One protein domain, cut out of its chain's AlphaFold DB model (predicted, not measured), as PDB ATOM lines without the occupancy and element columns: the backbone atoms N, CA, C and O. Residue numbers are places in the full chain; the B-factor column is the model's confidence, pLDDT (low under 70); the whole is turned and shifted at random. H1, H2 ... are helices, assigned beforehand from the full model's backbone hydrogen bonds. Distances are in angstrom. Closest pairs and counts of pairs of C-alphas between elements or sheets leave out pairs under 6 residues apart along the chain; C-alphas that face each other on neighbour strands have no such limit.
ATOM      1  N   GLU A  27     195.953 173.002 169.244       76.88
ATOM      2  CA  GLU A  27     197.242 173.647 169.474       76.88
ATOM      3  C   GLU A  27     198.428 172.767 169.053       76.88
ATOM      4  O   GLU A  27     199.343 173.251 168.384       76.88
ATOM      5  N   ALA A  28     198.396 171.466 169.367       80.00
ATOM      6  CA  ALA A  28     199.412 170.525 168.904       80.00
ATOM      7  C   ALA A  28     199.422 170.447 167.371       80.00
ATOM      8  O   ALA A  28     200.496 170.545 166.770       80.00
ATOM      9  N   ARG A  29     198.234 170.370 166.746       74.88
ATOM     10  CA  ARG A  29     198.076 170.353 165.282       74.88
ATOM     11  C   ARG A  29     198.687 171.566 164.625       74.88
ATOM     12  O   ARG A  29     199.490 171.428 163.703       74.88
ATOM     13  N   LYS A  30     198.349 172.748 165.124       77.56
ATOM     14  CA  LYS A  30     198.899 174.004 164.629       77.56
ATOM     15  C   LYS A  30     200.424 174.028 164.747       77.56
ATOM     16  O   LYS A  30     201.104 174.336 163.776       77.56
ATOM     17  N   ASN A  31     200.963 173.632 165.898       82.31
ATOM     18  CA  ASN A  31     202.395 173.706 166.169       82.31
ATOM     19  C   ASN A  31     203.225 172.822 165.217       82.31
ATOM     20  O   ASN A  31     204.171 173.306 164.595       82.31
ATOM     21  N   TYR A  32     202.867 171.543 165.031       83.06
ATOM     22  CA  TYR A  32     203.606 170.722 164.064       83.06
ATOM     23  C   TYR A  32     203.325 171.126 162.609       83.06
ATOM     24  O   TYR A  32     204.238 171.035 161.792       83.06
ATOM     25  N   SER A  33     202.130 171.634 162.282       77.19
ATOM     26  CA  SER A  33     201.813 172.135 160.932       77.19
ATOM     27  C   SER A  33     202.675 173.342 160.557       77.19
ATOM     28  O   SER A  33     203.286 173.347 159.489       77.19
ATOM     29  N   ASP A  34     202.810 174.319 161.459       81.69
ATOM     30  CA  ASP A  34     203.647 175.508 161.258       81.69
ATOM     31  C   ASP A  34     205.119 175.117 161.053       81.69
ATOM     32  O   ASP A  34     205.822 175.667 160.201       81.69
ATOM     33  N   ARG A  35     205.602 174.113 161.795       85.25
ATOM     34  CA  ARG A  35     206.974 173.607 161.647       85.25
ATOM     35  C   ARG A  35     207.174 172.836 160.340       85.25
ATOM     36  O   ARG A  35     208.217 173.000 159.709       85.25
ATOM     37  N   ILE A  36     206.193 172.045 159.901       82.31
ATOM     38  CA  ILE A  36     206.221 171.378 158.589       82.31
ATOM     39  C   ILE A  36     206.266 172.427 157.475       82.31
ATOM     40  O   ILE A  36     207.148 172.366 156.619       82.31
ATOM     41  N   GLN A  37     205.403 173.443 157.530       78.38
ATOM     42  CA  GLN A  37     205.431 174.561 156.588       78.38
ATOM     43  C   GLN A  37     206.801 175.250 156.587       78.38
ATOM     44  O   GLN A  37     207.384 175.494 155.526       78.38
ATOM     45  N   LYS A  38     207.362 175.519 157.773       84.31
ATOM     46  CA  LYS A  38     208.683 176.140 157.896       84.31
ATOM     47  C   LYS A  38     209.778 175.290 157.260       84.31
ATOM     48  O   LYS A  38     210.705 175.836 156.662       84.31
ATOM     49  N   ALA A  39     209.682 173.967 157.347       83.25
ATOM     50  CA  ALA A  39     210.623 173.076 156.688       83.25
ATOM     51  C   ALA A  39     210.565 173.194 155.157       83.25
ATOM     52  O   ALA A  39     211.618 173.263 154.523       83.25
ATOM     53  N   PHE A  40     209.370 173.291 154.564       75.19
ATOM     54  CA  PHE A  40     209.217 173.544 153.125       75.19
ATOM     55  C   PHE A  40     209.757 174.923 152.713       75.19
ATOM     56  O   PHE A  40     210.434 175.029 151.691       75.19
ATOM     57  N   GLU A  41     209.552 175.963 153.526       78.88
ATOM     58  CA  GLU A  41     210.143 177.292 153.295       78.88
ATOM     59  C   GLU A  41     211.682 177.248 153.340       78.88
ATOM     60  O   GLU A  41     212.370 177.785 152.476       78.88
ATOM     61  N   LEU A  42     212.256 176.570 154.333       79.06
ATOM     62  CA  LEU A  42     213.705 176.401 154.434       79.06
ATOM     63  C   LEU A  42     214.263 175.611 153.247       79.06
ATOM     64  O   LEU A  42     215.369 175.892 152.776       79.06
ATOM     65  N   GLN A  43     213.498 174.639 152.756       75.25
ATOM     66  CA  GLN A  43     213.866 173.860 151.590       75.25
ATOM     67  C   GLN A  43     213.850 174.723 150.321       75.25
ATOM     68  O   GLN A  43     214.820 174.675 149.567       75.25
ATOM     69  N   SER A  44     212.854 175.598 150.136       66.25
ATOM     70  CA  SER A  44     212.820 176.561 149.018       66.25
ATOM     71  C   SER A  44     214.035 177.498 149.007       66.25
ATOM     72  O   SER A  44     214.553 177.859 147.953       66.25
ATOM     73  N   GLN A  45     214.558 177.840 150.186       75.31
ATOM     74  CA  GLN A  45     215.747 178.682 150.353       75.31
ATOM     75  C   GLN A  45     217.074 177.925 150.151       75.31
ATOM     76  O   GLN A  45     218.144 178.522 150.271       75.31
ATOM     77  N   GLY A  46     217.038 176.614 149.890       67.19
ATOM     78  CA  GLY A  46     218.233 175.773 149.781       67.19
ATOM     79  C   GLY A  46     218.922 175.481 151.122       67.19
ATOM     80  O   GLY A  46     220.063 175.020 151.138       67.19
ATOM     81  N   LYS A  47     218.257 175.717 152.265       75.44
ATOM     82  CA  LYS A  47     218.759 175.396 153.616       75.44
ATOM     83  C   LYS A  47     218.458 173.935 153.975       75.44
ATOM     84  O   LYS A  47     217.844 173.643 155.001       75.44
ATOM     85  N   THR A  48     218.902 173.007 153.129       70.50
ATOM     86  CA  THR A  48     218.474 171.594 153.101       70.50
ATOM     87  C   THR A  48     218.639 170.857 154.435       70.50
ATOM     88  O   THR A  48     217.736 170.135 154.860       70.50
ATOM     89  N   ARG A  49     219.756 171.070 155.146       74.44
ATOM     90  CA  ARG A  49     220.000 170.431 156.454       74.44
ATOM     91  C   ARG A  49     219.051 170.946 157.539       74.44
ATOM     92  O   ARG A  49     218.479 170.152 158.277       74.44
ATOM     93  N   LEU A  50     218.838 172.261 157.606       82.50
ATOM     94  CA  LEU A  50     217.933 172.861 158.591       82.50
ATOM     95  C   LEU A  50     216.472 172.501 158.298       82.50
ATOM     96  O   LEU A  50     215.721 172.188 159.219       82.50
ATOM     97  N   ALA A  51     216.093 172.483 157.016       83.12
ATOM     98  CA  ALA A  51     214.790 172.009 156.562       83.12
ATOM     99  C   ALA A  51     214.538 170.563 157.006       83.12
ATOM    100  O   ALA A  51     213.479 170.265 157.543       83.12
ATOM    101  N   PHE A  52     215.526 169.676 156.832       82.81
ATOM    102  CA  PHE A  52     215.411 168.269 157.222       82.81
ATOM    103  C   PHE A  52     215.118 168.092 158.712       82.81
ATOM    104  O   PHE A  52     214.141 167.439 159.064       82.81
ATOM    105  N   TYR A  53     215.934 168.690 159.583       85.25
ATOM    106  CA  TYR A  53     215.734 168.553 161.026       85.25
ATOM    107  C   TYR A  53     214.414 169.173 161.475       85.25
ATOM    108  O   TYR A  53     213.699 168.578 162.274       85.25
ATOM    109  N   THR A  54     214.043 170.312 160.887       86.88
ATOM    110  CA  THR A  54     212.764 170.968 161.174       86.88
ATOM    111  C   THR A  54     211.587 170.068 160.793       86.88
ATOM    112  O   THR A  54     210.669 169.909 161.597       86.88
ATOM    113  N   PHE A  55     211.632 169.431 159.616       87.00
ATOM    114  CA  PHE A  55     210.602 168.491 159.169       87.00
ATOM    115  C   PHE A  55     210.544 167.252 160.061       87.00
ATOM    116  O   PHE A  55     209.477 166.906 160.559       87.00
ATOM    117  N   ARG A  56     211.692 166.611 160.314       86.56
ATOM    118  CA  ARG A  56     211.795 165.413 161.157       86.56
ATOM    119  C   ARG A  56     211.214 165.662 162.544       86.56
ATOM    120  O   ARG A  56     210.413 164.869 163.030       86.56
ATOM    121  N   ASP A  57     211.609 166.758 163.182       86.25
ATOM    122  CA  ASP A  57     211.174 167.063 164.540       86.25
ATOM    123  C   ASP A  57     209.678 167.414 164.589       86.25
ATOM    124  O   ASP A  57     209.008 167.112 165.577       86.25
ATOM    125  N   ALA A  58     209.139 168.030 163.533       86.75
ATOM    126  CA  ALA A  58     207.710 168.293 163.402       86.75
ATOM    127  C   ALA A  58     206.906 167.007 163.165       86.75
ATOM    128  O   ALA A  58     205.896 166.787 163.825       86.75
ATOM    129  N   TYR A  59     207.393 166.121 162.295       84.50
ATOM    130  CA  TYR A  59     206.798 164.811 162.036       84.50
ATOM    131  C   TYR A  59     206.763 163.960 163.312       84.50
ATOM    132  O   TYR A  59     205.726 163.416 163.684       84.50
ATOM    133  N   GLN A  60     207.877 163.900 164.048       87.12
ATOM    134  CA  GLN A  60     207.936 163.201 165.332       87.12
ATOM    135  C   GLN A  60     207.004 163.824 166.375       87.12
ATOM    136  O   GLN A  60     206.415 163.093 167.172       87.12
ATOM    137  N   ALA A  61     206.858 165.154 166.388       84.81
ATOM    138  CA  ALA A  61     205.896 165.824 167.256       84.81
ATOM    139  C   ALA A  61     204.454 165.433 166.901       84.81
ATOM    140  O   ALA A  61     203.703 165.077 167.802       84.81
ATOM    141  N   ALA A  62     204.098 165.399 165.615       82.06
ATOM    142  CA  ALA A  62     202.775 164.979 165.156       82.06
ATOM    143  C   ALA A  62     202.435 163.548 165.608       82.06
ATOM    144  O   ALA A  62     201.386 163.327 166.213       82.06
ATOM    145  N   ILE A  63     203.360 162.597 165.417       83.25
ATOM    146  CA  ILE A  63     203.193 161.210 165.883       83.25
ATOM    147  C   ILE A  63     203.022 161.143 167.406       83.25
ATOM    148  O   ILE A  63     202.106 160.488 167.898       83.25
ATOM    149  N   LYS A  64     203.864 161.852 168.173       85.44
ATOM    150  CA  LYS A  64     203.762 161.903 169.645       85.44
ATOM    151  C   LYS A  64     202.450 162.520 170.128       85.44
ATOM    152  O   LYS A  64     201.991 162.184 171.213       85.44
ATOM    153  N   SER A  65     201.860 163.414 169.340       81.44
ATOM    154  CA  SER A  65     200.565 164.032 169.623       81.44
ATOM    155  C   SER A  65     199.367 163.184 169.179       81.44
ATOM    156  O   SER A  65     198.237 163.630 169.348       81.44
ATOM    157  N   GLY A  66     199.592 161.977 168.647       78.00
ATOM    158  CA  GLY A  66     198.534 161.038 168.274       78.00
ATOM    159  C   GLY A  66     198.110 161.092 166.807       78.00
ATOM    160  O   GLY A  66     197.086 160.501 166.465       78.00
ATOM    161  N   GLU A  67     198.857 161.772 165.923       77.69
ATOM    162  CA  GLU A  67     198.577 161.664 164.487       77.69
ATOM    163  C   GLU A  67     198.894 160.277 163.940       77.69
ATOM    164  O   GLU A  67     199.853 159.613 164.337       77.69
ATOM    165  N   SER A  68     198.102 159.870 162.950       76.62
ATOM    166  CA  SER A  68     198.351 158.629 162.225       76.62
ATOM    167  C   SER A  68     199.515 158.804 161.244       76.62
ATOM    168  O   SER A  68     199.456 159.715 160.411       76.62
ATOM    169  N   PRO A  69     200.510 157.896 161.227       73.50
ATOM    170  CA  PRO A  69     201.546 157.879 160.193       73.50
ATOM    171  C   PRO A  69     200.975 157.899 158.769       73.50
ATOM    172  O   PRO A  69     201.523 158.562 157.896       73.50
ATOM    173  N   ALA A  70     199.824 157.255 158.540       65.56
ATOM    174  CA  ALA A  70     199.173 157.237 157.230       65.56
ATOM    175  C   ALA A  70     198.721 158.632 156.759       65.56
ATOM    176  O   ALA A  70     198.726 158.905 155.564       65.56
ATOM    177  N   LYS A  71     198.362 159.534 157.686       63.50
ATOM    178  CA  LYS A  71     198.029 160.932 157.361       63.50
ATOM    179  C   LYS A  71     199.273 161.779 157.080       63.50
ATOM    180  O   LYS A  71     199.177 162.776 156.373       63.50
ATOM    181  N   LEU A  72     200.422 161.403 157.642       68.06
ATOM    182  CA  LEU A  72     201.681 162.132 157.483       68.06
ATOM    183  C   LEU A  72     202.512 161.641 156.289       68.06
ATOM    184  O   LEU A  72     203.315 162.409 155.766       68.06
ATOM    185  N   ALA A  73     202.307 160.403 155.831       63.44
ATOM    186  CA  ALA A  73     203.049 159.808 154.719       63.44
ATOM    187  C   ALA A  73     203.050 160.668 153.436       63.44
ATOM    188  O   ALA A  73     204.132 160.895 152.892       63.44
ATOM    189  N   PRO A  74     201.924 161.271 152.991       61.84
ATOM    190  CA  PRO A  74     201.945 162.155 151.822       61.84
ATOM    191  C   PRO A  74     202.840 163.394 151.998       61.84
ATOM    192  O   PRO A  74     203.410 163.894 151.029       61.84
ATOM    193  N   LEU A  75     202.987 163.902 153.230       68.00
ATOM    194  CA  LEU A  75     203.868 165.040 153.515       68.00
ATOM    195  C   LEU A  75     205.338 164.643 153.436       68.00
ATOM    196  O   LEU A  75     206.159 165.426 152.964       68.00
ATOM    197  N   GLU A  76     205.667 163.444 153.908       71.69
ATOM    198  CA  GLU A  76     207.012 162.881 153.830       71.69
ATOM    199  C   GLU A  76     207.420 162.637 152.375       71.69
ATOM    200  O   GLU A  76     208.466 163.127 151.945       71.69
ATOM    201  N   GLU A  77     206.558 161.984 151.592       63.62
ATOM    202  CA  GLU A  77     206.776 161.757 150.160       63.62
ATOM    203  C   GLU A  77     206.974 163.072 149.405       63.62
ATOM    204  O   GLU A  77     207.916 163.211 148.620       63.62
ATOM    205  N   LEU A  78     206.148 164.081 149.688       67.56
ATOM    206  CA  LEU A  78     206.300 165.390 149.070       67.56
ATOM    207  C   LEU A  78     207.589 166.092 149.502       67.56
ATOM    208  O   LEU A  78     208.262 166.707 148.675       67.56
ATOM    209  N   PHE A  79     207.945 166.032 150.784       72.00
ATOM    210  CA  PHE A  79     209.164 166.656 151.289       72.00
ATOM    211  C   PHE A  79     210.414 166.064 150.618       72.00
ATOM    212  O   PHE A  79     211.346 166.804 150.277       72.00
ATOM    213  N   VAL A  80     210.406 164.753 150.354       69.38
ATOM    214  CA  VAL A  80     211.443 164.042 149.593       69.38
ATOM    215  C   VAL A  80     211.410 164.412 148.107       69.38
ATOM    216  O   VAL A  80     212.454 164.758 147.542       69.38
ATOM    217  N   TRP A  81     210.233 164.403 147.474       67.62
ATOM    218  CA  TRP A  81     210.063 164.778 146.066       67.62
ATOM    219  C   TRP A  81     210.579 166.192 145.795       67.62
ATOM    220  O   TRP A  81     211.391 166.402 144.899       67.62
ATOM    221  N   TYR A  82     210.188 167.150 146.632       67.62
ATOM    222  CA  TYR A  82     210.581 168.552 146.532       67.62
ATOM    223  C   TYR A  82     212.104 168.711 146.534       67.62
ATOM    224  O   TYR A  82     212.663 169.527 145.801       67.62
ATOM    225  N   ARG A  83     212.794 167.932 147.372       68.81
ATOM    226  CA  ARG A  83     214.254 167.967 147.483       68.81
ATOM    227  C   ARG A  83     214.932 167.361 146.262       68.81
ATOM    228  O   ARG A  83     215.930 167.903 145.799       68.81
ATOM    229  N   THR A  84     214.380 166.260 145.760       65.75
ATOM    230  CA  THR A  84     214.860 165.578 144.553       65.75
ATOM    231  C   THR A  84     214.714 166.496 143.344       65.75
ATOM    232  O   THR A  84     215.706 166.826 142.705       65.75
ATOM    233  N   TYR A  85     213.518 167.051 143.140       66.12
ATOM    234  CA  TYR A  85     213.252 167.998 142.062       66.12
ATOM    235  C   TYR A  85     214.123 169.253 142.162       66.12
ATOM    236  O   TYR A  85     214.716 169.671 141.175       66.12
ATOM    237  N   GLY A  86     214.238 169.856 143.351       63.94
ATOM    238  CA  GLY A  86     215.068 171.045 143.543       63.94
ATOM    239  C   GLY A  86     216.555 170.801 143.276       63.94
ATOM    240  O   GLY A  86     217.270 171.720 142.870       63.94
ATOM    241  N   PHE A  87     217.037 169.581 143.498       67.50
ATOM    242  CA  PHE A  87     218.393 169.191 143.143       67.50
ATOM    243  C   PHE A  87     218.540 168.955 141.631       67.50
ATOM    244  O   PHE A  87     219.436 169.543 141.022       67.50
ATOM    245  N   ASP A  88     217.633 168.193 141.015       62.91
ATOM    246  CA  ASP A  88     217.634 167.926 139.568       62.91
ATOM    247  C   ASP A  88     217.513 169.222 138.754       62.91
ATOM    248  O   ASP A  88     218.149 169.398 137.714       62.91
ATOM    249  N   SER A  89     216.755 170.186 139.275       62.19
ATOM    250  CA  SER A  89     216.593 171.511 138.693       62.19
ATOM    251  C   SER A  89     217.774 172.454 138.971       62.19
ATOM    252  O   SER A  89     217.696 173.628 138.632       62.19
ATOM    253  N   GLY A  90     218.840 172.015 139.650       62.06
ATOM    254  CA  GLY A  90     220.031 172.826 139.937       62.06
ATOM    255  C   GLY A  90     219.834 173.952 140.965       62.06
ATOM    256  O   GLY A  90     220.688 174.834 141.085       62.06
ATOM    257  N   VAL A  91     218.723 173.945 141.710       61.34
ATOM    258  CA  VAL A  91     218.409 174.938 142.753       61.34
ATOM    259  C   VAL A  91     219.023 174.560 144.100       61.34
ATOM    260  O   VAL A  91     219.407 175.441 144.877       61.34
ATOM    261  N   MET A  92     219.139 173.260 144.372       67.12
ATOM    262  CA  MET A  92     219.768 172.700 145.565       67.12
ATOM    263  C   MET A  92     221.126 172.088 145.233       67.12
ATOM    264  O   MET A  92     221.346 171.559 144.148       67.12
ATOM    265  N   LYS A  93     222.053 172.167 146.190       60.75
ATOM    266  CA  LYS A  93     223.434 171.689 146.014       60.75
ATOM    267  C   LYS A  93     223.620 170.197 146.285       60.75
ATOM    268  O   LYS A  93     224.572 169.623 145.779       60.75
ATOM    269  N   GLU A  94     222.752 169.596 147.093       60.91
ATOM    270  CA  GLU A  94     222.877 168.204 147.535       60.91
ATOM    271  C   GLU A  94     221.566 167.459 147.223       60.91
ATOM    272  O   GLU A  94     220.504 167.941 147.648       60.91
ATOM    273  N   PRO A  95     221.611 166.306 146.523       55.81
ATOM    274  CA  PRO A  95     220.470 165.409 146.459       55.81
ATOM    275  C   PRO A  95     220.314 164.830 147.860       55.81
ATOM    276  O   PRO A  95     221.294 164.406 148.464       55.81
ATOM    277  N   ALA A  96     219.104 164.901 148.409       52.09
ATOM    278  CA  ALA A  96     218.692 164.314 149.684       52.09
ATOM    279  C   ALA A  96     219.782 163.575 150.498       52.09
ATOM    280  O   ALA A  96     219.874 162.350 150.459       52.09
ATOM    281  N   ALA A  97     220.544 164.297 151.330       45.78
ATOM    282  CA  ALA A  97     221.571 163.700 152.195       45.78
ATOM    283  C   ALA A  97     221.024 162.785 153.321       45.78
ATOM    284  O   ALA A  97     221.742 162.483 154.266       45.78
ATOM    285  N   LEU A 111     222.197 169.429 135.803       49.34
ATOM    286  CA  LEU A 111     221.982 170.329 134.675       49.34
ATOM    287  C   LEU A 111     222.854 171.585 134.833       49.34
ATOM    288  O   LEU A 111     223.174 172.022 135.942       49.34
ATOM    289  N   LYS A 112     223.260 172.150 133.691       57.28
ATOM    290  CA  LYS A 112     224.083 173.365 133.580       57.28
ATOM    291  C   LYS A 112     223.592 174.418 134.582       57.28
ATOM    292  O   LYS A 112     222.400 174.705 134.619       57.28
ATOM    293  N   LYS A 113     224.507 174.968 135.390       60.22
ATOM    294  CA  LYS A 113     224.201 175.909 136.482       60.22
ATOM    295  C   LYS A 113     223.251 177.006 135.986       60.22
ATOM    296  O   LYS A 113     223.660 177.844 135.184       60.22
ATOM    297  N   LEU A 114     222.004 176.967 136.457       67.25
ATOM    298  CA  LEU A 114     220.989 177.965 136.130       67.25
ATOM    299  C   LEU A 114     221.459 179.353 136.557       67.25
ATOM    300  O   LEU A 114     222.155 179.489 137.573       67.25
ATOM    301  N   ASP A 115     221.063 180.381 135.814       76.62
ATOM    302  CA  ASP A 115     221.321 181.753 136.238       76.62
ATOM    303  C   ASP A 115     220.506 182.101 137.510       76.62
ATOM    304  O   ASP A 115     219.550 181.399 137.865       76.62
ATOM    305  N   PRO A 116     220.879 183.159 138.252       76.31
ATOM    306  CA  PRO A 116     220.197 183.519 139.495       76.31
ATOM    307  C   PRO A 116     218.691 183.785 139.344       76.31
ATOM    308  O   PRO A 116     217.937 183.534 140.287       76.31
ATOM    309  N   GLN A 117     218.243 184.274 138.185       77.12
ATOM    310  CA  GLN A 117     216.836 184.553 137.915       77.12
ATOM    311  C   GLN A 117     216.061 183.250 137.702       77.12
ATOM    312  O   GLN A 117     215.027 183.051 138.335       77.12
ATOM    313  N   GLN A 118     216.596 182.320 136.913       71.75
ATOM    314  CA  GLN A 118     216.026 180.982 136.730       71.75
ATOM    315  C   GLN A 118     215.966 180.201 138.047       71.75
ATOM    316  O   GLN A 118     214.955 179.573 138.356       71.75
ATOM    317  N   GLN A 119     217.010 180.302 138.876       73.19
ATOM    318  CA  GLN A 119     216.989 179.716 140.218       73.19
ATOM    319  C   GLN A 119     215.876 180.319 141.076       73.19
ATOM    320  O   GLN A 119     215.181 179.581 141.767       73.19
ATOM    321  N   LYS A 120     215.690 181.646 141.041       78.44
ATOM    322  CA  LYS A 120     214.614 182.314 141.781       78.44
ATOM    323  C   LYS A 120     213.237 181.838 141.316       78.44
ATOM    324  O   LYS A 120     212.424 181.492 142.163       78.44
ATOM    325  N   ILE A 121     213.001 181.764 140.005       73.19
ATOM    326  CA  ILE A 121     211.723 181.306 139.437       73.19
ATOM    327  C   ILE A 121     211.382 179.896 139.936       73.19
ATOM    328  O   ILE A 121     210.271 179.642 140.393       73.19
ATOM    329  N   ILE A 122     212.352 178.982 139.923       70.62
ATOM    330  CA  ILE A 122     212.121 177.615 140.396       70.62
ATOM    331  C   ILE A 122     211.943 177.569 141.921       70.62
ATOM    332  O   ILE A 122     211.116 176.801 142.406       70.62
ATOM    333  N   ARG A 123     212.658 178.397 142.694       74.00
ATOM    334  CA  ARG A 123     212.439 178.513 144.150       74.00
ATOM    335  C   ARG A 123     211.046 179.024 144.488       74.00
ATOM    336  O   ARG A 123     210.436 178.493 145.410       74.00
ATOM    337  N   ASP A 124     210.553 180.015 143.756       70.81
ATOM    338  CA  ASP A 124     209.219 180.583 143.949       70.81
ATOM    339  C   ASP A 124     208.136 179.555 143.582       70.81
ATOM    340  O   ASP A 124     207.181 179.371 144.339       70.81
ATOM    341  N   PHE A 125     208.327 178.805 142.492       71.56
ATOM    342  CA  PHE A 125     207.456 177.687 142.119       71.56
ATOM    343  C   PHE A 125     207.400 176.637 143.229       71.56
ATOM    344  O   PHE A 125     206.325 176.260 143.700       71.56
ATOM    345  N   LEU A 126     208.574 176.198 143.678       65.19
ATOM    346  CA  LEU A 126     208.723 175.220 144.742       65.19
ATOM    347  C   LEU A 126     208.101 175.732 146.048       65.19
ATOM    348  O   LEU A 126     207.370 175.004 146.712       65.19
ATOM    349  N   TYR A 127     208.318 176.991 146.421       72.94
ATOM    350  CA  TYR A 127     207.655 177.603 147.571       72.94
ATOM    351  C   TYR A 127     206.126 177.540 147.443       72.94
ATOM    352  O   TYR A 127     205.454 177.128 148.389       72.94
ATOM    353  N   GLY A 128     205.591 177.840 146.256       63.69
ATOM    354  CA  GLY A 128     204.167 177.722 145.957       63.69
ATOM    355  C   GLY A 128     203.612 176.314 146.190       63.69
ATOM    356  O   GLY A 128     202.597 176.171 146.873       63.69
ATOM    357  N   VAL A 129     204.318 175.273 145.736       66.50
ATOM    358  CA  VAL A 129     203.954 173.868 146.017       66.50
ATOM    359  C   VAL A 129     203.916 173.598 147.526       66.50
ATOM    360  O   VAL A 129     202.955 173.016 148.030       66.50
ATOM    361  N   GLY A 130     204.922 174.071 148.268       62.47
ATOM    362  CA  GLY A 130     204.972 173.942 149.728       62.47
ATOM    363  C   GLY A 130     203.791 174.623 150.431       62.47
ATOM    364  O   GLY A 130     203.214 174.053 151.360       62.47
ATOM    365  N   CYS A 131     203.386 175.808 149.962       63.34
ATOM    366  CA  CYS A 131     202.210 176.523 150.458       63.34
ATOM    367  C   CYS A 131     200.908 175.769 150.182       63.34
ATOM    368  O   CYS A 131     200.097 175.640 151.096       63.34
ATOM    369  N   ILE A 132     200.713 175.238 148.968       62.28
ATOM    370  CA  ILE A 132     199.503 174.471 148.633       62.28
ATOM    371  C   ILE A 132     199.383 173.256 149.541       62.28
ATOM    372  O   ILE A 132     198.326 173.040 150.121       62.28
ATOM    373  N   VAL A 133     200.454 172.486 149.713       62.22
ATOM    374  CA  VAL A 133     200.372 171.250 150.499       62.22
ATOM    375  C   VAL A 133     200.209 171.544 151.983       62.22
ATOM    376  O   VAL A 133     199.345 170.946 152.618       62.22
ATOM    377  N   SER A 134     200.934 172.525 152.522       63.69
ATOM    378  CA  SER A 134     200.709 172.974 153.903       63.69
ATOM    379  C   SER A 134     199.272 173.475 154.093       63.69
ATOM    380  O   SER A 134     198.631 173.169 155.092       63.69
ATOM    381  N   GLY A 135     198.728 174.194 153.107       61.25
ATOM    382  CA  GLY A 135     197.355 174.683 153.116       61.25
ATOM    383  C   GLY A 135     196.318 173.560 153.077       61.25
ATOM    384  O   GLY A 135     195.432 173.528 153.925       61.25
ATOM    385  N   VAL A 136     196.453 172.602 152.155       62.00
ATOM    386  CA  VAL A 136     195.592 171.408 152.057       62.00
ATOM    387  C   VAL A 136     195.664 170.580 153.337       62.00
ATOM    388  O   VAL A 136     194.643 170.096 153.818       62.00
ATOM    389  N   PHE A 137     196.842 170.461 153.944       61.16
ATOM    390  CA  PHE A 137     196.994 169.803 155.235       61.16
ATOM    391  C   PHE A 137     196.235 170.543 156.343       61.16
ATOM    392  O   PHE A 137     195.412 169.947 157.033       61.16
ATOM    393  N   CYS A 138     196.407 171.863 156.454       59.94
ATOM    394  CA  CYS A 138     195.643 172.685 157.393       59.94
ATOM    395  C   CYS A 138     194.123 172.533 157.195       59.94
ATOM    396  O   CYS A 138     193.395 172.449 158.182       59.94
ATOM    397  N   LEU A 139     193.656 172.448 155.941       60.47
ATOM    398  CA  LEU A 139     192.244 172.242 155.588       60.47
ATOM    399  C   LEU A 139     191.722 170.846 155.955       60.47
ATOM    400  O   LEU A 139     190.563 170.709 156.329       60.47
ATOM    401  N   THR A 140     192.551 169.811 155.821       58.91
ATOM    402  CA  THR A 140     192.155 168.407 156.038       58.91
ATOM    403  C   THR A 140     192.299 167.962 157.492       58.91
ATOM    404  O   THR A 140     191.634 167.018 157.914       58.91
ATOM    405  N   VAL A 141     193.136 168.649 158.272       52.97
ATOM    406  CA  VAL A 141     193.454 168.295 159.662       52.97
ATOM    407  C   VAL A 141     192.749 169.191 160.687       52.97
ATOM    408  O   VAL A 141     192.702 168.825 161.860       52.97
ATOM    409  N   SER A 142     192.142 170.317 160.294       50.16
ATOM    410  CA  SER A 142     191.644 171.324 161.252       50.16
ATOM    411  C   SER A 142     190.168 171.727 161.082       50.16
ATOM    412  O   SER A 142     189.544 171.496 160.051       50.16
ATOM    413  N   THR A 143     189.600 172.321 162.136       50.75
ATOM    414  CA  THR A 143     188.213 172.816 162.266       50.75
ATOM    415  C   THR A 143     187.983 174.139 161.484       50.75
ATOM    416  O   THR A 143     188.929 174.709 160.935       50.75
ATOM    417  N   PRO A 144     186.741 174.678 161.390       44.12
ATOM    418  CA  PRO A 144     186.363 175.728 160.424       44.12
ATOM    419  C   PRO A 144     187.184 177.035 160.442       44.12
ATOM    420  O   PRO A 144     187.255 177.728 159.427       44.12
ATOM    421  N   LEU A 145     187.809 177.397 161.569       45.56
ATOM    422  CA  LEU A 145     188.611 178.624 161.713       45.56
ATOM    423  C   LEU A 145     189.983 178.517 161.033       45.56
ATOM    424  O   LEU A 145     190.410 179.444 160.341       45.56
ATOM    425  N   SER A 146     190.640 177.368 161.151       50.75
ATOM    426  CA  SER A 146     191.897 177.045 160.464       50.75
ATOM    427  C   SER A 146     191.676 176.761 158.970       50.75
ATOM    428  O   SER A 146     192.612 176.864 158.176       50.75
ATOM    429  N   GLY A 147     190.414 176.566 158.569       53.62
ATOM    430  CA  GLY A 147     189.951 176.595 157.184       53.62
ATOM    431  C   GLY A 147     190.385 177.858 156.425       53.62
ATOM    432  O   GLY A 147     190.912 177.776 155.322       53.62
ATOM    433  N   LYS A 148     190.252 179.047 157.033       61.50
ATOM    434  CA  LYS A 148     190.640 180.315 156.382       61.50
ATOM    435  C   LYS A 148     192.147 180.426 156.158       61.50
ATOM    436  O   LYS A 148     192.578 180.931 155.120       61.50
ATOM    437  N   PHE A 149     192.944 179.944 157.112       64.31
ATOM    438  CA  PHE A 149     194.401 179.926 156.990       64.31
ATOM    439  C   PHE A 149     194.847 178.935 155.909       64.31
ATOM    440  O   PHE A 149     195.625 179.300 155.028       64.31
ATOM    441  N   GLY A 150     194.267 177.731 155.904       61.28
ATOM    442  CA  GLY A 150     194.503 176.730 154.867       61.28
ATOM    443  C   GLY A 150     194.150 177.240 153.466       61.28
ATOM    444  O   GLY A 150     194.987 177.186 152.570       61.28
ATOM    445  N   THR A 151     192.972 177.846 153.287       63.19
ATOM    446  CA  THR A 151     192.562 178.450 152.006       63.19
ATOM    447  C   THR A 151     193.502 179.573 151.566       63.19
ATOM    448  O   THR A 151     193.848 179.653 150.390       63.19
ATOM    449  N   THR A 152     193.962 180.421 152.492       69.94
ATOM    450  CA  THR A 152     194.909 181.505 152.177       69.94
ATOM    451  C   THR A 152     196.254 180.956 151.704       69.94
ATOM    452  O   THR A 152     196.807 181.452 150.723       69.94
ATOM    453  N   LEU A 153     196.760 179.903 152.352       65.12
ATOM    454  CA  LEU A 153     197.983 179.221 151.933       65.12
ATOM    455  C   LEU A 153     197.831 178.564 150.560       65.12
ATOM    456  O   LEU A 153     198.729 178.698 149.731       65.12
ATOM    457  N   VAL A 154     196.692 177.919 150.290       62.47
ATOM    458  CA  VAL A 154     196.415 177.321 148.977       62.47
ATOM    459  C   VAL A 154     196.369 178.395 147.893       62.47
ATOM    460  O   VAL A 154     197.096 178.289 146.910       62.47
ATOM    461  N   MET A 155     195.587 179.464 148.076       64.62
ATOM    462  CA  MET A 155     195.497 180.539 147.078       64.62
ATOM    463  C   MET A 155     196.838 181.251 146.869       64.62
ATOM    464  O   MET A 155     197.227 181.515 145.731       64.62
ATOM    465  N   GLY A 156     197.574 181.527 147.949       66.88
ATOM    466  CA  GLY A 156     198.920 182.089 147.867       66.88
ATOM    467  C   GLY A 156     199.870 181.173 147.098       66.88
ATOM    468  O   GLY A 156     200.568 181.630 146.196       66.88
ATOM    469  N   GLY A 157     199.850 179.872 147.396       65.50
ATOM    470  CA  GLY A 157     200.664 178.876 146.710       65.50
ATOM    471  C   GLY A 157     200.352 178.763 145.216       65.50
ATOM    472  O   GLY A 157     201.277 178.766 144.403       65.50
ATOM    473  N   CYS A 158     199.068 178.781 144.842       59.81
ATOM    474  CA  CYS A 158     198.633 178.828 143.443       59.81
ATOM    475  C   CYS A 158     199.175 180.066 142.716       59.81
ATOM    476  O   CYS A 158     199.680 179.941 141.603       59.81
ATOM    477  N   ASN A 159     199.136 181.244 143.350       65.69
ATOM    478  CA  ASN A 159     199.687 182.472 142.767       65.69
ATOM    479  C   ASN A 159     201.203 182.378 142.550       65.69
ATOM    480  O   ASN A 159     201.694 182.745 141.482       65.69
ATOM    481  N   TYR A 160     201.952 181.855 143.527       68.06
ATOM    482  CA  TYR A 160     203.395 181.633 143.376       68.06
ATOM    483  C   TYR A 160     203.706 180.669 142.228       68.06
ATOM    484  O   TYR A 160     204.587 180.953 141.414       68.06
ATOM    485  N   MET A 161     202.962 179.564 142.115       63.69
ATOM    486  CA  MET A 161     203.133 178.608 141.020       63.69
ATOM    487  C   MET A 161     202.795 179.222 139.661       63.69
ATOM    488  O   MET A 161     203.595 179.102 138.736       63.69
ATOM    489  N   TYR A 162     201.660 179.915 139.543       59.41
ATOM    490  CA  TYR A 162     201.225 180.543 138.295       59.41
ATOM    491  C   TYR A 162     202.230 181.589 137.801       59.41
ATOM    492  O   TYR A 162     202.647 181.555 136.642       59.41
ATOM    493  N   ASN A 163     202.673 182.481 138.692       68.69
ATOM    494  CA  ASN A 163     203.642 183.520 138.350       68.69
ATOM    495  C   ASN A 163     204.985 182.917 137.933       68.69
ATOM    496  O   ASN A 163     205.614 183.396 136.993       68.69
ATOM    497  N   SER A 164     205.405 181.838 138.597       66.19
ATOM    498  CA  SER A 164     206.657 181.160 138.270       66.19
ATOM    499  C   SER A 164     206.581 180.439 136.927       66.19
ATOM    500  O   SER A 164     207.485 180.594 136.115       66.19
ATOM    501  N   ILE A 165     205.492 179.717 136.641       66.69
ATOM    502  CA  ILE A 165     205.275 179.071 135.335       66.69
ATOM    503  C   ILE A 165     205.235 180.123 134.222       66.69
ATOM    504  O   ILE A 165     205.907 179.962 133.207       66.69
ATOM    505  N   SER A 166     204.511 181.223 134.434       70.56
ATOM    506  CA  SER A 166     204.435 182.326 133.468       70.56
ATOM    507  C   SER A 166     205.822 182.913 133.185       70.56
ATOM    508  O   SER A 166     206.200 183.072 132.027       70.56
ATOM    509  N   ALA A 167     206.627 183.138 134.229       72.38
ATOM    510  CA  ALA A 167     208.002 183.610 134.085       72.38
ATOM    511  C   ALA A 167     208.921 182.583 133.395       72.38
ATOM    512  O   ALA A 167     209.804 182.979 132.636       72.38
ATOM    513  N   MET A 168     208.726 181.276 133.620       72.06
ATOM    514  CA  MET A 168     209.464 180.226 132.900       72.06
ATOM    515  C   MET A 168     209.137 180.224 131.405       72.06
ATOM    516  O   MET A 168     210.047 180.055 130.594       72.06
ATOM    517  N   ILE A 169     207.863 180.407 131.042       72.44
ATOM    518  CA  ILE A 169     207.419 180.489 129.645       72.44
ATOM    519  C   ILE A 169     208.032 181.724 128.980       72.44
ATOM    520  O   ILE A 169     208.670 181.597 127.938       72.44
ATOM    521  N   GLU A 170     207.938 182.892 129.617       79.81
ATOM    522  CA  GLU A 170     208.503 184.137 129.087       79.81
ATOM    523  C   GLU A 170     210.032 184.046 128.902       79.81
ATOM    524  O   GLU A 170     210.580 184.466 127.881       79.81
ATOM    525  N   ASP A 171     210.743 183.457 129.868       79.19
ATOM    526  CA  ASP A 171     212.186 183.215 129.770       79.19
ATOM    527  C   ASP A 171     212.537 182.224 128.643       79.19
ATOM    528  O   ASP A 171     213.559 182.363 127.965       79.19
ATOM    529  N   HIS A 172     211.692 181.220 128.408       77.44
ATOM    530  CA  HIS A 172     211.865 180.286 127.300       77.44
ATOM    531  C   HIS A 172     211.677 180.974 125.940       77.44
ATOM    532  O   HIS A 172     212.532 180.834 125.061       77.44
ATOM    533  N   GLU A 173     210.622 181.776 125.786       82.31
ATOM    534  CA  GLU A 173     210.352 182.547 124.568       82.31
ATOM    535  C   GLU A 173     211.486 183.531 124.251       82.31
ATOM    536  O   GLU A 173     211.967 183.590 123.116       82.31
ATOM    537  N   LYS A 174     212.002 184.237 125.267       86.94
ATOM    538  CA  LYS A 174     213.166 185.130 125.131       86.94
ATOM    539  C   LYS A 174     214.411 184.392 124.648       86.94
ATOM    540  O   LYS A 174     215.134 184.899 123.785       86.94
ATOM    541  N   ARG A 175     214.669 183.187 125.164       80.69
ATOM    542  CA  ARG A 175     215.805 182.359 124.728       80.69
ATOM    543  C   ARG A 175     215.653 181.895 123.284       80.69
ATOM    544  O   ARG A 175     216.622 181.986 122.532       80.69
ATOM    545  N   ILE A 176     214.458 181.467 122.875       87.25
ATOM    546  CA  ILE A 176     214.176 181.108 121.476       87.25
ATOM    547  C   ILE A 176     214.410 182.310 120.555       87.25
ATOM    548  O   ILE A 176     215.123 182.187 119.557       87.25
ATOM    549  N   ALA A 177     213.881 183.484 120.909       88.25
ATOM    550  CA  ALA A 177     214.068 184.706 120.131       88.25
ATOM    551  C   ALA A 177     215.554 185.079 120.002       88.25
ATOM    552  O   ALA A 177     216.022 185.416 118.911       88.25
ATOM    553  N   ARG A 178     216.325 184.949 121.090       87.62
ATOM    554  CA  ARG A 178     217.765 185.221 121.081       87.62
ATOM    555  C   ARG A 178     218.544 184.240 120.206       87.62
ATOM    556  O   ARG A 178     219.462 184.662 119.506       87.62
ATOM    557  N   ILE A 179     218.192 182.955 120.224       88.31
ATOM    558  CA  ILE A 179     218.803 181.951 119.341       88.31
ATOM    559  C   ILE A 179     218.521 182.300 117.877       88.31
ATOM    560  O   ILE A 179     219.450 182.337 117.076       88.31
ATOM    561  N   ALA A 180     217.276 182.646 117.538       90.19
ATOM    562  CA  ALA A 180     216.909 183.046 116.180       90.19
ATOM    563  C   ALA A 180     217.664 184.306 115.709       90.19
ATOM    564  O   ALA A 180     218.093 184.394 114.555       90.19
ATOM    565  N   GLU A 181     217.868 185.280 116.601       91.81
ATOM    566  CA  GLU A 181     218.658 186.479 116.317       91.81
ATOM    567  C   GLU A 181     220.138 186.148 116.064       91.81
ATOM    568  O   GLU A 181     220.712 186.612 115.074       91.81
ATOM    569  N   LEU A 182     220.746 185.326 116.926       89.00
ATOM    570  CA  LEU A 182     222.135 184.888 116.783       89.00
ATOM    571  C   LEU A 182     222.336 184.090 115.495       89.00
ATOM    572  O   LEU A 182     223.292 184.353 114.770       89.00
ATOM    573  N   ASP A 183     221.410 183.201 115.147       89.94
ATOM    574  CA  ASP A 183     221.416 182.480 113.874       89.94
ATOM    575  C   ASP A 183     221.382 183.437 112.679       89.94
ATOM    576  O   ASP A 183     222.112 183.250 111.700       89.94
ATOM    577  N   ARG A 184     220.567 184.498 112.753       90.62
ATOM    578  CA  ARG A 184     220.507 185.527 111.709       90.62
ATOM    579  C   ARG A 184     221.838 186.265 111.574       90.62
ATOM    580  O   ARG A 184     222.276 186.517 110.451       90.62
ATOM    581  N   ILE A 185     222.471 186.621 112.693       90.75
ATOM    582  CA  ILE A 185     223.783 187.285 112.712       90.75
ATOM    583  C   ILE A 185     224.851 186.355 112.131       90.75
ATOM    584  O   ILE A 185     225.569 186.761 111.221       90.75
ATOM    585  N   THR A 186     224.909 185.101 112.577       90.00
ATOM    586  CA  THR A 186     225.874 184.107 112.096       90.00
ATOM    587  C   THR A 186     225.744 183.881 110.591       90.00
ATOM    588  O   THR A 186     226.746 183.914 109.879       90.00
ATOM    589  N   ARG A 187     224.518 183.739 110.064       87.94
ATOM    590  CA  ARG A 187     224.294 183.612 108.613       87.94
ATOM    591  C   ARG A 187     224.763 184.843 107.842       87.94
ATOM    592  O   ARG A 187     225.364 184.684 106.783       87.94
ATOM    593  N   LYS A 188     224.520 186.052 108.366       88.62
ATOM    594  CA  LYS A 188     225.025 187.293 107.758       88.62
ATOM    595  C   LYS A 188     226.550 187.303 107.718       88.62
ATOM    596  O   LYS A 188     227.096 187.498 106.644       88.62
ATOM    597  N   VAL A 189     227.218 187.025 108.839       86.94
ATOM    598  CA  VAL A 189     228.690 186.993 108.919       86.94
ATOM    599  C   VAL A 189     229.279 185.998 107.917       86.94
ATOM    600  O   VAL A 189     230.201 186.362 107.192       86.94
ATOM    601  N   ILE A 190     228.720 184.784 107.824       85.31
ATOM    602  CA  ILE A 190     229.152 183.752 106.863       85.31
ATOM    603  C   ILE A 190     228.968 184.218 105.412       85.31
ATOM    604  O   ILE A 190     229.819 183.942 104.567       85.31
ATOM    605  N   ALA A 191     227.868 184.909 105.101       81.06
ATOM    606  CA  ALA A 191     227.625 185.438 103.762       81.06
ATOM    607  C   ALA A 191     228.640 186.531 103.391       81.06
ATOM    608  O   ALA A 191     229.174 186.501 102.285       81.06
ATOM    609  N   THR A 192     228.970 187.434 104.321       78.62
ATOM    610  CA  THR A 192     229.983 188.477 104.095       78.62
ATOM    611  C   THR A 192     231.379 187.879 103.906       78.62
ATOM    612  O   THR A 192     232.077 188.252 102.976       78.62
ATOM    613  N   THR A 193     231.759 186.876 104.708       73.50
ATOM    614  CA  THR A 193     233.079 186.216 104.580       73.50
ATOM    615  C   THR A 193     233.217 185.339 103.335       73.50
ATOM    616  O   THR A 193     234.335 185.072 102.902       73.50
ATOM    617  N   LYS A 194     232.111 184.871 102.742       68.25
ATOM    618  CA  LYS A 194     232.132 184.148 101.459       68.25
ATOM    619  C   LYS A 194     232.132 185.068 100.235       68.25
ATOM    620  O   LYS A 194     232.521 184.597  99.176       68.25
ATOM    621  N   GLY A 195     231.696 186.322 100.369       57.97
ATOM    622  CA  GLY A 195     231.696 187.312  99.284       57.97
ATOM    623  C   GLY A 195     233.025 188.051  99.091       57.97
ATOM    624  O   GLY A 195     233.179 188.753  98.100       57.97
ATOM    625  N   GLU A 196     233.977 187.894 100.017       53.03
ATOM    626  CA  GLU A 196     235.330 188.476  99.948       53.03
ATOM    627  C   GLU A 196     236.386 187.512  99.358       53.03
ATOM    628  O   GLU A 196     237.587 187.768  99.460       53.03
ATOM    629  N   LYS A 197     235.962 186.402  98.742       46.19
ATOM    630  CA  LYS A 197     236.821 185.506  97.950       46.19
ATOM    631  C   LYS A 197     236.396 185.515  96.493       46.19
ATOM    632  O   LYS A 197     237.310 185.453  95.645       46.19
TER     633      LYS A 197
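This is residues 27 to 97 and 111 to 197 of the 197 residues of an uncharacterized protein of Chlamydiae bacterium RIFCSPHIGHO2_12_FULL_49_9 (UniProt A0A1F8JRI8). Four helices, H1 to H4, make a small up-and-down bundle, each running against the one before it; a much longer helix, H5, packs along H4 with its residues 146 to 168, and past the bundle residues 172 to 197, of which 172 to 195 belong to H5, stick out as a free arm. The printed part has 158 residues, with five named helices in the order H1 to H5 and no named strand; its class is all helix. The whole is loose, with a radius of gyration of the C-alphas of 21.7 A, and spans 84 by 33 by 21 A, the arm making the length.

H1, residues 27 to 44, begins at C-alpha 27 (197.242, 173.647, 169.474) and is 25.9 A long. H2, residues 48 to 64, measures 24.2 A and H3, residues 69 to 88, 28.0 A. H4, residues 116 to 141, is 36.8 A long. H5, residues 144 to 195, is 77.0 A long and ends at C-alpha 195 (231.696, 187.312, 99.284).

In the bundle, H1 and H2 touch as a hairpin, closest at the C-alphas of Ala 39 and Ala 51, 4.3 A. H2 and H3, also a hairpin, only just touch, with 3 pairs of C-alphas within 8 A, the closest those of Ile 63 and Pro 69, 6.8 A. H4, the hub, touches H1 at Ser 44 and Arg 123, C-alphas 5.3 A apart, and H3 with residues 122 to 133 alone, closest at Tyr 82 and Leu 126, C-alphas 7.1 A apart. H4 and H5 are a hairpin at a shallow tilt of 22 degrees; residues 146 to 168 of H5 alone touch H4, closest at the C-alphas of Gly 128 and Gly 157, 3.8 A. H5 is apart from H1, H2 and H3. Every O i to N i+4 pair is within hydrogen-bond range in H1, H2 and H4, against 14 of 16 in H3 and 46 of 48 in H5.

The farthest C-alphas, of Gly 66 and Lys 197, are 83.7 A apart. Residues 98 to 110 are not printed, and C-alphas 97 and 111 are 18.7 A apart across that cut. The links printed whole are tight. Mean pLDDT of the printed part is 71.6; 75 residues are under 70, among them 80 to 97 and 128 to 165.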